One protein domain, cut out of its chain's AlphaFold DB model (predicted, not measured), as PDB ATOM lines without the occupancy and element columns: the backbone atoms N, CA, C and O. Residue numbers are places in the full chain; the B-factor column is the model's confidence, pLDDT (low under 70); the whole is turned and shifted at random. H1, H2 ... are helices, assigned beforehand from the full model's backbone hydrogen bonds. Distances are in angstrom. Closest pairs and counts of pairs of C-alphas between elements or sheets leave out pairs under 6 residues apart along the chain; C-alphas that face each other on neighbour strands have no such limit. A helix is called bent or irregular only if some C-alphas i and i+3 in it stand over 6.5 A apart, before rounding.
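AT A GLANCE: This is residues 240 to 320 of the 325 residues of an uncharacterized protein of Chthoniobacterales bacterium (UniProt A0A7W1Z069). Two crossed helices, H1 and H2, make the middle of a small rounded body; H3 stands crosswise on one side of them and short H4 lies on the other. From H3 a long loop, residues 293 to 312, runs round the outside to H4. The printed part has 81 residues with four named helices, H1 to H4 in order, and no named strand; the class is all helix. It is compact, with a radius of gyration of the C-alphas of 11.4 A and spans of 27 by 26 by 21 A.

HOW THE PARTS SIT: H1, residues 240 to 255, touches H2, residues 259 to 269, at a steep tilt of 48 degrees, opposite ways; their closest C-alphas, of Val 241 and Leu 266, are 7.1 A apart. H2 touches residues 281 to 285 of H3, residues 281 to 292, about perpendicular at 86 degrees; the closest C-alphas, of Arg 260 and Asp 281, are 5.5 A apart. H1 with residues 242 to 246 and H3 with residues 288 to 292 only just touch, with 3 pairs of C-alphas within 8 A, the closest those of Asp 242 and Leu 292 at 7.2 A. H4, residues 313 to 318, is close to but not clearly touching H1, the closest C-alphas being those of Trp 248 and Ala 316, 6.3 A apart. H3 and H4 are apart. In H2, H3 and H4 every O i to N i+4 pair is within hydrogen-bond range; in H1 10 of 12 are.

IN THESE COORDINATES: H1 begins at C-alpha 240 (-19.958, -81.664, 24.632) and is 21.8 A long. It is irregular, with C-alphas 247 and 250 7.0 A apart, and has a kink of 44 degrees near residue 248. H2 is 15.8 A long, H3 15.5 A. H4 ends at C-alpha 318 (-9.490, -92.851, 28.419).

THE WHOLE: The farthest C-alphas, of Pro 271 and Glu 300, are 31.1 A apart. The links H2 to H3 and H3 to H4 are long. The printed part has no cut, and no printed residue is under pLDDT 70.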
ATOM      1  N   GLY A 240     -20.799 -80.801  23.793       96.50
ATOM      2  CA  GLY A 240     -19.958 -81.664  24.632       96.50
ATOM      3  C   GLY A 240     -20.729 -82.462  25.694       96.50
ATOM      4  O   GLY A 240     -20.306 -83.550  26.068       96.50
ATOM      5  N   VAL A 241     -21.869 -81.960  26.183       97.44
ATOM      6  CA  VAL A 241     -22.734 -82.749  27.079       97.44
ATOM      7  C   VAL A 241     -23.412 -83.860  26.289       97.44
ATOM      8  O   VAL A 241     -23.433 -84.996  26.754       97.44
ATOM      9  N   ASP A 242     -23.952 -83.537  25.115       97.94
ATOM     10  CA  ASP A 242     -24.656 -84.484  24.249       97.94
ATOM     11  C   ASP A 242     -23.723 -85.618  23.828       97.94
ATOM     12  O   ASP A 242     -24.027 -86.783  24.077       97.94
ATOM     13  N   GLU A 243     -22.556 -85.261  23.292       97.81
ATOM     14  CA  GLU A 243     -21.515 -86.172  22.824       97.81
ATOM     15  C   GLU A 243     -21.106 -87.165  23.910       97.81
ATOM     16  O   GLU A 243     -21.286 -88.374  23.768       97.81
ATOM     17  N   LEU A 244     -20.621 -86.662  25.048       98.00
ATOM     18  CA  LEU A 244     -20.135 -87.518  26.127       98.00
ATOM     19  C   LEU A 244     -21.260 -88.323  26.777       98.00
ATOM     20  O   LEU A 244     -21.035 -89.454  27.210       98.00
ATOM     21  N   THR A 245     -22.478 -87.779  26.838       98.19
ATOM     22  CA  THR A 245     -23.621 -88.529  27.369       98.19
ATOM     23  C   THR A 245     -23.991 -89.691  26.453       98.19
ATOM     24  O   THR A 245     -24.242 -90.794  26.931       98.19
ATOM     25  N   ILE A 246     -23.988 -89.468  25.140       98.44
ATOM     26  CA  ILE A 246     -24.262 -90.500  24.140       98.44
ATOM     27  C   ILE A 246     -23.151 -91.556  24.141       98.44
ATOM     28  O   ILE A 246     -23.455 -92.746  24.233       98.44
ATOM     29  N   PHE A 247     -21.880 -91.148  24.118       97.56
ATOM     30  CA  PHE A 247     -20.750 -92.076  24.082       97.56
ATOM     31  C   PHE A 247     -20.557 -92.856  25.379       97.56
ATOM     32  O   PHE A 247     -20.199 -94.024  25.334       97.56
ATOM     33  N   TRP A 248     -20.793 -92.279  26.556       97.88
ATOM     34  CA  TRP A 248     -20.623 -93.026  27.810       97.88
ATOM     35  C   TRP A 248     -21.840 -93.868  28.191       97.88
ATOM     36  O   TRP A 248     -21.777 -94.633  29.158       97.88
ATOM     37  N   TRP A 249     -22.939 -93.778  27.444       97.62
ATOM     38  CA  TRP A 249     -24.149 -94.537  27.733       97.62
ATOM     39  C   TRP A 249     -23.936 -96.062  27.783       97.62
ATOM     40  O   TRP A 249     -24.381 -96.667  28.767       97.62
ATOM     41  N   PRO A 250     -23.178 -96.702  26.865       97.25
ATOM     42  CA  PRO A 250     -22.862 -98.128  26.956       97.25
ATOM     43  C   PRO A 250     -22.087 -98.524  28.220       97.25
ATOM     44  O   PRO A 250     -22.143 -99.687  28.624       97.25
ATOM     45  N   LEU A 251     -21.339 -97.600  28.840       96.50
ATOM     46  CA  LEU A 251     -20.664 -97.831  30.125       96.50
ATOM     47  C   LEU A 251     -21.658 -97.696  31.277       96.50
ATOM     48  O   LEU A 251     -21.701 -98.552  32.159       96.50
ATOM     49  N   LEU A 252     -22.483 -96.648  31.252       95.31
ATOM     50  CA  LEU A 252     -23.503 -96.408  32.267       95.31
ATOM     51  C   LEU A 252     -24.464 -97.594  32.389       95.31
ATOM     52  O   LEU A 252     -24.746 -98.023  33.508       95.31
ATOM     53  N   THR A 253     -24.931 -98.155  31.272       94.62
ATOM     54  CA  THR A 253     -25.847 -99.307  31.279       94.62
ATOM     55  C   THR A 253     -25.154-100.576  31.772       94.62
ATOM     56  O   THR A 253     -25.693-101.288  32.622       94.62
ATOM     57  N   ARG A 254     -23.928-100.836  31.305       93.56
ATOM     58  CA  ARG A 254     -23.136-102.014  31.688       93.56
ATOM     59  C   ARG A 254     -22.773-102.022  33.169       93.56
ATOM     60  O   ARG A 254     -22.936-103.037  33.847       93.56
ATOM     61  N   TYR A 255     -22.252-100.906  33.664       93.56
ATOM     62  CA  TYR A 255     -21.724-100.779  35.021       93.56
ATOM     63  C   TYR A 255     -22.737-100.194  36.010       93.56
ATOM     64  O   TYR A 255     -22.396-100.011  37.178       93.56
ATOM     65  N   ARG A 256     -23.979 -99.953  35.567       93.81
ATOM     66  CA  ARG A 256     -25.108 -99.490  36.390       93.81
ATOM     67  C   ARG A 256     -24.830 -98.172  37.108       93.81
ATOM     68  O   ARG A 256     -25.092 -98.023  38.304       93.81
ATOM     69  N   TRP A 257     -24.245 -97.228  36.378       94.62
ATOM     70  CA  TRP A 257     -23.992 -95.893  36.913       94.62
ATOM     71  C   TRP A 257     -25.311 -95.192  37.165       94.62
ATOM     72  O   TRP A 257     -26.231 -95.312  36.365       94.62
ATOM     73  N   THR A 258     -25.391 -94.391  38.218       95.38
ATOM     74  CA  THR A 258     -26.495 -93.447  38.430       95.38
ATOM     75  C   THR A 258     -26.341 -92.213  37.533       95.38
ATOM     76  O   THR A 258     -25.256 -91.932  37.025       95.38
ATOM     77  N   ASP A 259     -27.420 -91.443  37.342       94.75
ATOM     78  CA  ASP A 259     -27.335 -90.143  36.648       94.75
ATOM     79  C   ASP A 259     -26.371 -89.187  37.382       94.75
ATOM     80  O   ASP A 259     -25.637 -88.432  36.747       94.75
ATOM     81  N   ARG A 260     -26.284 -89.304  38.716       95.12
ATOM     82  CA  ARG A 260     -25.316 -88.584  39.553       95.12
ATOM     83  C   ARG A 260     -23.866 -88.910  39.199       95.12
ATOM     84  O   ARG A 260     -23.056 -87.992  39.101       95.12
ATOM     85  N   ASP A 261     -23.528 -90.188  39.020       96.19
ATOM     86  CA  ASP A 261     -22.153 -90.590  38.687       96.19
ATOM     87  C   ASP A 261     -21.740 -90.027  37.322       96.19
ATOM     88  O   ASP A 261     -20.668 -89.439  37.178       96.19
ATOM     89  N   MET A 262     -22.625 -90.157  36.330       96.12
ATOM     90  CA  MET A 262     -22.386 -89.648  34.984       96.12
ATOM     91  C   MET A 262     -22.242 -88.126  34.973       96.12
ATOM     92  O   MET A 262     -21.270 -87.606  34.427       96.12
ATOM     93  N   ARG A 263     -23.153 -87.407  35.639       96.31
ATOM     94  CA  ARG A 263     -23.066 -85.950  35.797       96.31
ATOM     95  C   ARG A 263     -21.771 -85.543  36.499       96.31
ATOM     96  O   ARG A 263     -21.140 -84.576  36.083       96.31
ATOM     97  N   GLY A 264     -21.350 -86.281  37.526       95.94
ATOM     98  CA  GLY A 264     -20.080 -86.058  38.219       95.94
ATOM     99  C   GLY A 264     -18.871 -86.151  37.285       95.94
ATOM    100  O   GLY A 264     -18.017 -85.265  37.306       95.94
ATOM    101  N   LEU A 265     -18.830 -87.169  36.419       96.06
ATOM    102  CA  LEU A 265     -17.774 -87.315  35.413       96.06
ATOM    103  C   LEU A 265     -17.821 -86.203  34.357       96.06
ATOM    104  O   LEU A 265     -16.786 -85.611  34.066       96.06
ATOM    105  N   LEU A 266     -19.006 -85.860  33.842       96.62
ATOM    106  CA  LEU A 266     -19.181 -84.769  32.874       96.62
ATOM    107  C   LEU A 266     -18.677 -83.435  33.437       96.62
ATOM    108  O   LEU A 266     -17.926 -82.723  32.774       96.62
ATOM    109  N   ARG A 267     -19.016 -83.126  34.695       95.62
ATOM    110  CA  ARG A 267     -18.546 -81.923  35.400       95.62
ATOM    111  C   ARG A 267     -17.032 -81.883  35.599       95.62
ATOM    112  O   ARG A 267     -16.477 -80.804  35.753       95.62
ATOM    113  N   ARG A 268     -16.354 -83.031  35.626       94.00
ATOM    114  CA  ARG A 268     -14.893 -83.070  35.750       94.00
ATOM    115  C   ARG A 268     -14.197 -82.690  34.448       94.00
ATOM    116  O   ARG A 268     -13.127 -82.099  34.496       94.00
ATOM    117  N   VAL A 269     -14.785 -83.048  33.307       95.31
ATOM    118  CA  VAL A 269     -14.088 -82.991  32.014       95.31
ATOM    119  C   VAL A 269     -14.536 -81.837  31.124       95.31
ATOM    120  O   VAL A 269     -13.752 -81.413  30.272       95.31
ATOM    121  N   LEU A 270     -15.758 -81.329  31.317       95.19
ATOM    122  CA  LEU A 270     -16.329 -80.238  30.532       95.19
ATOM    123  C   LEU A 270     -15.973 -78.858  31.111       95.19
ATOM    124  O   LEU A 270     -15.932 -78.690  32.330       95.19
ATOM    125  N   PRO A 271     -15.794 -77.834  30.256       93.44
ATOM    126  CA  PRO A 271     -15.341 -76.504  30.678       93.44
ATOM    127  C   PRO A 271     -16.363 -75.729  31.526       93.44
ATOM    128  O   PRO A 271     -15.991 -74.812  32.256       93.44
ATOM    129  N   HIS A 272     -17.651 -76.072  31.437       92.62
ATOM    130  CA  HIS A 272     -18.736 -75.376  32.134       92.62
ATOM    131  C   HIS A 272     -19.544 -76.347  33.009       92.62
ATOM    132  O   HIS A 272     -20.673 -76.699  32.662       92.62
ATOM    133  N   PRO A 273     -18.994 -76.791  34.154       92.50
ATOM    134  CA  PRO A 273     -19.611 -77.824  34.993       92.50
ATOM    135  C   PRO A 273     -20.942 -77.412  35.640       92.50
ATOM    136  O   PRO A 273     -21.717 -78.270  36.055       92.50
ATOM    137  N   ASP A 274     -21.230 -76.114  35.720       93.00
ATOM    138  CA  ASP A 274     -22.471 -75.573  36.295       93.00
ATOM    139  C   ASP A 274     -23.471 -75.082  35.231       93.00
ATOM    140  O   ASP A 274     -24.517 -74.501  35.546       93.00
ATOM    141  N   ALA A 275     -23.168 -75.310  33.949       93.75
ATOM    142  CA  ALA A 275     -24.104 -75.033  32.871       93.75
ATOM    143  C   ALA A 275     -25.247 -76.056  32.859       93.75
ATOM    144  O   ALA A 275     -25.106 -77.190  33.315       93.75
ATOM    145  N   TYR A 276     -26.390 -75.651  32.308       94.56
ATOM    146  CA  TYR A 276     -27.450 -76.598  31.975       94.56
ATOM    147  C   TYR A 276     -26.899 -77.659  31.005       94.56
ATOM    148  O   TYR A 276     -26.192 -77.283  30.069       94.56
ATOM    149  N   PRO A 277     -27.210 -78.956  31.176       96.44
ATOM    150  CA  PRO A 277     -28.118 -79.569  32.157       96.44
ATOM    151  C   PRO A 277     -27.410 -80.174  33.394       96.44
ATOM    152  O   PRO A 277     -27.927 -81.100  34.005       96.44
ATOM    153  N   LEU A 278     -26.205 -79.722  33.760       97.38
ATOM    154  CA  LEU A 278     -25.338 -80.365  34.767       97.38
ATOM    155  C   LEU A 278     -25.489 -79.826  36.204       97.38
ATOM    156  O   LEU A 278     -24.721 -80.213  37.100       97.38
ATOM    157  N   ARG A 279     -26.455 -78.936  36.450       94.88
ATOM    158  CA  ARG A 279     -26.640 -78.282  37.757       94.88
ATOM    159  C   ARG A 279     -27.092 -79.267  38.825       94.88
ATOM    160  O   ARG A 279     -26.483 -79.324  39.893       94.88
ATOM    161  N   ASP A 280     -28.077 -80.099  38.508       95.69
ATOM    162  CA  ASP A 280     -28.574 -81.138  39.405       95.69
ATOM    163  C   ASP A 280     -28.906 -82.449  38.675       95.69
ATOM    164  O   ASP A 280     -28.930 -82.528  37.445       95.69
ATOM    165  N   ASP A 281     -29.099 -83.512  39.460       94.44
ATOM    166  CA  ASP A 281     -29.312 -84.867  38.944       94.44
ATOM    167  C   ASP A 281     -30.644 -84.997  38.183       94.44
ATOM    168  O   ASP A 281     -30.736 -85.779  37.235       94.44
ATOM    169  N   LYS A 282     -31.672 -84.233  38.574       95.50
ATOM    170  CA  LYS A 282     -33.004 -84.291  37.962       95.50
ATOM    171  C   LYS A 282     -33.002 -83.600  36.604       95.50
ATOM    172  O   LYS A 282     -33.520 -84.175  35.650       95.50
ATOM    173  N   GLU A 283     -32.413 -82.409  36.508       96.44
ATOM    174  CA  GLU A 283     -32.231 -81.696  35.240       96.44
ATOM    175  C   GLU A 283     -31.454 -82.553  34.240       96.44
ATOM    176  O   GLU A 283     -31.889 -82.705  33.097       96.44
ATOM    177  N   PHE A 284     -30.353 -83.172  34.677       97.31
ATOM    178  CA  PHE A 284     -29.562 -84.046  33.818       97.31
ATOM    179  C   PHE A 284     -30.360 -85.273  33.349       97.31
ATOM    180  O   PHE A 284     -30.381 -85.573  32.153       97.31
ATOM    181  N   ALA A 285     -31.062 -85.955  34.260       95.94
ATOM    182  CA  ALA A 285     -31.880 -87.118  33.919       95.94
ATOM    183  C   ALA A 285     -33.008 -86.767  32.930       95.94
ATOM    184  O   ALA A 285     -33.226 -87.488  31.949       95.94
ATOM    185  N   ASP A 286     -33.699 -85.644  33.152       96.50
ATOM    186  CA  ASP A 286     -34.746 -85.147  32.259       96.50
ATOM    187  C   ASP A 286     -34.185 -84.766  30.889       96.50
ATOM    188  O   ASP A 286     -34.786 -85.107  29.866       96.50
ATOM    189  N   TYR A 287     -33.035 -84.089  30.856       97.25
ATOM    190  CA  TYR A 287     -32.362 -83.719  29.619       97.25
ATOM    191  C   TYR A 287     -31.986 -84.949  28.805       97.25
ATOM    192  O   TYR A 287     -32.396 -85.081  27.655       97.25
ATOM    193  N   ARG A 288     -31.270 -85.889  29.421       96.31
ATOM    194  CA  ARG A 288     -30.841 -87.136  28.793       96.31
ATOM    195  C   ARG A 288     -32.024 -87.903  28.195       96.31
ATOM    196  O   ARG A 288     -31.958 -88.350  27.053       96.31
ATOM    197  N   LYS A 289     -33.129 -88.013  28.938       96.12
ATOM    198  CA  LYS A 289     -34.349 -88.674  28.459       96.12
ATOM    199  C   LYS A 289     -34.999 -87.918  27.303       96.12
ATOM    200  O   LYS A 289     -35.365 -88.521  26.299       96.12
ATOM    201  N   LYS A 290     -35.200 -86.606  27.445       95.62
ATOM    202  CA  LYS A 290     -36.016 -85.832  26.501       95.62
ATOM    203  C   LYS A 290     -35.236 -85.403  25.266       95.62
ATOM    204  O   LYS A 290     -35.737 -85.547  24.151       95.62
ATOM    205  N   ALA A 291     -34.037 -84.870  25.450       95.69
ATOM    206  CA  ALA A 291     -33.206 -84.369  24.364       95.69
ATOM    207  C   ALA A 291     -32.515 -85.509  23.608       95.69
ATOM    208  O   ALA A 291     -32.527 -85.495  22.380       95.69
ATOM    209  N   LEU A 292     -31.980 -86.499  24.335       97.31
ATOM    210  CA  LEU A 292     -31.127 -87.550  23.762       97.31
ATOM    211  C   LEU A 292     -31.841 -88.901  23.604       97.31
ATOM    212  O   LEU A 292     -31.256 -89.843  23.096       97.31
ATOM    213  N   GLY A 293     -33.085 -89.055  24.072       97.00
ATOM    214  CA  GLY A 293     -33.825 -90.322  23.948       97.00
ATOM    215  C   GLY A 293     -33.182 -91.509  24.674       97.00
ATOM    216  O   GLY A 293     -33.538 -92.656  24.422       97.00
ATOM    217  N   LEU A 294     -32.234 -91.255  25.577       97.44
ATOM    218  CA  LEU A 294     -31.580 -92.291  26.365       97.44
ATOM    219  C   LEU A 294     -32.479 -92.591  27.563       97.44
ATOM    220  O   LEU A 294     -32.822 -91.688  28.331       97.44
ATOM    221  N   ILE A 295     -32.883 -93.845  27.756       94.62
ATOM    222  CA  ILE A 295     -33.797 -94.243  28.835       94.62
ATOM    223  C   ILE A 295     -33.222 -95.457  29.556       94.62
ATOM    224  O   ILE A 295     -32.875 -96.461  28.946       94.62
ATOM    225  N   LYS A 296     -33.123 -95.374  30.885       86.94
ATOM    226  CA  LYS A 296     -32.688 -96.510  31.700       86.94
ATOM    227  C   LYS A 296     -33.820 -97.511  31.869       86.94
ATOM    228  O   LYS A 296     -34.899 -97.134  32.314       86.94
ATOM    229  N   GLY A 297     -33.533 -98.787  31.623       81.50
ATOM    230  CA  GLY A 297     -34.495 -99.864  31.858       81.50
ATOM    231  C   GLY A 297     -34.694-100.236  33.335       81.50
ATOM    232  O   GLY A 297     -35.801-100.582  33.719       81.50
ATOM    233  N   ASN A 298     -33.654-100.172  34.179       80.00
ATOM    234  CA  ASN A 298     -33.686-100.722  35.548       80.00
ATOM    235  C   ASN A 298     -33.021 -99.798  36.588       80.00
ATOM    236  O   ASN A 298     -32.050-100.191  37.233       80.00
ATOM    237  N   VAL A 299     -33.547 -98.580  36.762       80.12
ATOM    238  CA  VAL A 299     -32.954 -97.543  37.639       80.12
ATOM    239  C   VAL A 299     -32.776 -98.014  39.090       80.12
ATOM    240  O   VAL A 299     -31.805 -97.654  39.745       80.12
ATOM    241  N   GLU A 300     -33.663 -98.876  39.589       78.69
ATOM    242  CA  GLU A 300     -33.620 -99.401  40.964       78.69
ATOM    243  C   GLU A 300     -32.367-100.236  41.273       78.69
ATOM    244  O   GLU A 300     -32.033-100.473  42.434       78.69
ATOM    245  N   ARG A 301     -31.673-100.717  40.235       81.88
ATOM    246  CA  ARG A 301     -30.454-101.523  40.375       81.88
ATOM    247  C   ARG A 301     -29.179-100.688  40.331       81.88
ATOM    248  O   ARG A 301     -28.106-101.254  40.568       81.88
ATOM    249  N   ASP A 302     -29.288 -99.400  40.022       87.94
ATOM    250  CA  ASP A 302     -28.152 -98.493  39.959       87.94
ATOM    251  C   ASP A 302     -27.702 -98.112  41.368       87.94
ATOM    252  O   ASP A 302     -28.506 -97.948  42.287       87.94
ATOM    253  N   LYS A 303     -26.389 -97.973  41.551       85.56
ATOM    254  CA  LYS A 303     -25.802 -97.586  42.836       85.56
ATOM    255  C   LYS A 303     -24.680 -96.595  42.595       85.56
ATOM    256  O   LYS A 303     -23.730 -96.924  41.889       85.56
ATOM    257  N   SER A 304     -24.786 -95.409  43.198       89.44
ATOM    258  CA  SER A 304     -23.732 -94.404  43.089       89.44
ATOM    259  C   SER A 304     -22.439 -94.889  43.722       89.44
ATOM    260  O   SER A 304     -22.451 -95.527  44.780       89.44
ATOM    261  N   ALA A 305     -21.321 -94.539  43.099       89.19
ATOM    262  CA  ALA A 305     -20.013 -94.783  43.680       89.19
ATOM    263  C   ALA A 305     -19.760 -93.777  44.818       89.19
ATOM    264  O   ALA A 305     -19.859 -92.569  44.582       89.19
ATOM    265  N   PRO A 306     -19.420 -94.220  46.045       87.94
ATOM    266  CA  PRO A 306     -19.214 -93.310  47.177       87.94
ATOM    267  C   PRO A 306     -18.119 -92.261  46.947       87.94
ATOM    268  O   PRO A 306     -18.193 -91.161  47.484       87.94
ATOM    269  N   ASP A 307     -17.114 -92.598  46.141       88.75
ATOM    270  CA  ASP A 307     -15.962 -91.757  45.808       88.75
ATOM    271  C   ASP A 307     -16.124 -90.995  44.478       88.75
ATOM    272  O   ASP A 307     -15.179 -90.355  44.013       88.75
ATOM    273  N   GLY A 308     -17.302 -91.076  43.846       85.94
ATOM    274  CA  GLY A 308     -17.572 -90.474  42.538       85.94
ATOM    275  C   GLY A 308     -16.825 -91.134  41.375       85.94
ATOM    276  O   GLY A 308     -16.722 -90.538  40.303       85.94
ATOM    277  N   LYS A 309     -16.281 -92.344  41.568       91.94
ATOM    278  CA  LYS A 309     -15.505 -93.085  40.565       91.94
ATOM    279  C   LYS A 309     -16.156 -94.444  40.279       91.94
ATOM    280  O   LYS A 309     -15.643 -95.485  40.696       91.94
ATOM    281  N   PRO A 310     -17.291 -94.473  39.560       94.31
ATOM    282  CA  PRO A 310     -18.019 -95.714  39.304       94.31
ATOM    283  C   PRO A 310     -17.212 -96.685  38.441       94.31
ATOM    284  O   PRO A 310     -16.411 -96.271  37.609       94.31
ATOM    285  N   THR A 311     -17.419 -97.993  38.595       94.38
ATOM    286  CA  THR A 311     -16.725 -99.015  37.789       94.38
ATOM    287  C   THR A 311     -16.759 -98.662  36.301       94.38
ATOM    288  O   THR A 311     -17.821 -98.384  35.767       94.38
ATOM    289  N   GLY A 312     -15.610 -98.663  35.623       94.56
ATOM    290  CA  GLY A 312     -15.517 -98.242  34.218       94.56
ATOM    291  C   GLY A 312     -15.234 -96.749  34.002       94.56
ATOM    292  O   GLY A 312     -14.998 -96.358  32.864       94.56
ATOM    293  N   TRP A 313     -15.168 -95.914  35.052       96.19
ATOM    294  CA  TRP A 313     -14.843 -94.479  34.933       96.19
ATOM    295  C   TRP A 313     -13.518 -94.227  34.198       96.19
ATOM    296  O   TRP A 313     -13.390 -93.272  33.441       96.19
ATOM    297  N   ARG A 314     -12.534 -95.117  34.381       96.56
ATOM    298  CA  ARG A 314     -11.240 -95.046  33.690       96.56
ATOM    299  C   ARG A 314     -11.383 -95.249  32.186       96.56
ATOM    300  O   ARG A 314     -10.680 -94.585  31.438       96.56
ATOM    301  N   ALA A 315     -12.274 -96.140  31.746       96.31
ATOM    302  CA  ALA A 315     -12.553 -96.316  30.324       96.31
ATOM    303  C   ALA A 315     -13.181 -95.045  29.742       96.31
ATOM    304  O   ALA A 315     -12.691 -94.553  28.735       96.31
ATOM    305  N   ALA A 316     -14.164 -94.456  30.433       96.81
ATOM    306  CA  ALA A 316     -14.776 -93.190  30.023       96.81
ATOM    307  C   ALA A 316     -13.756 -92.053  29.856       96.81
ATOM    308  O   ALA A 316     -13.762 -91.381  28.831       96.81
ATOM    309  N   LEU A 317     -12.855 -91.861  30.826       96.38
ATOM    310  CA  LEU A 317     -11.815 -90.831  30.714       96.38
ATOM    311  C   LEU A 317     -10.772 -91.154  29.639       96.38
ATOM    312  O   LEU A 317     -10.284 -90.247  28.975       96.38
ATOM    313  N   ALA A 318     -10.426 -92.431  29.459       96.00
ATOM    314  CA  ALA A 318      -9.490 -92.851  28.419       96.00
ATOM    315  C   ALA A 318     -10.048 -92.637  27.004       96.00
ATOM    316  O   ALA A 318      -9.281 -92.295  26.118       96.00
ATOM    317  N   MET A 319     -11.362 -92.778  26.802       94.38
ATOM    318  CA  MET A 319     -12.020 -92.533  25.505       94.38
ATOM    319  C   MET A 319     -11.917 -91.083  25.029       94.38
ATOM    320  O   MET A 319     -12.151 -90.817  23.859       94.38
ATOM    321  N   ILE A 320     -11.587 -90.158  25.931       93.62
ATOM    322  CA  ILE A 320     -11.450 -88.730  25.635       93.62
ATOM    323  C   ILE A 320     -10.056 -88.203  25.993       93.62
ATOM    324  O   ILE A 320      -9.893 -87.015  26.257       93.62
TER     325      ILE A 320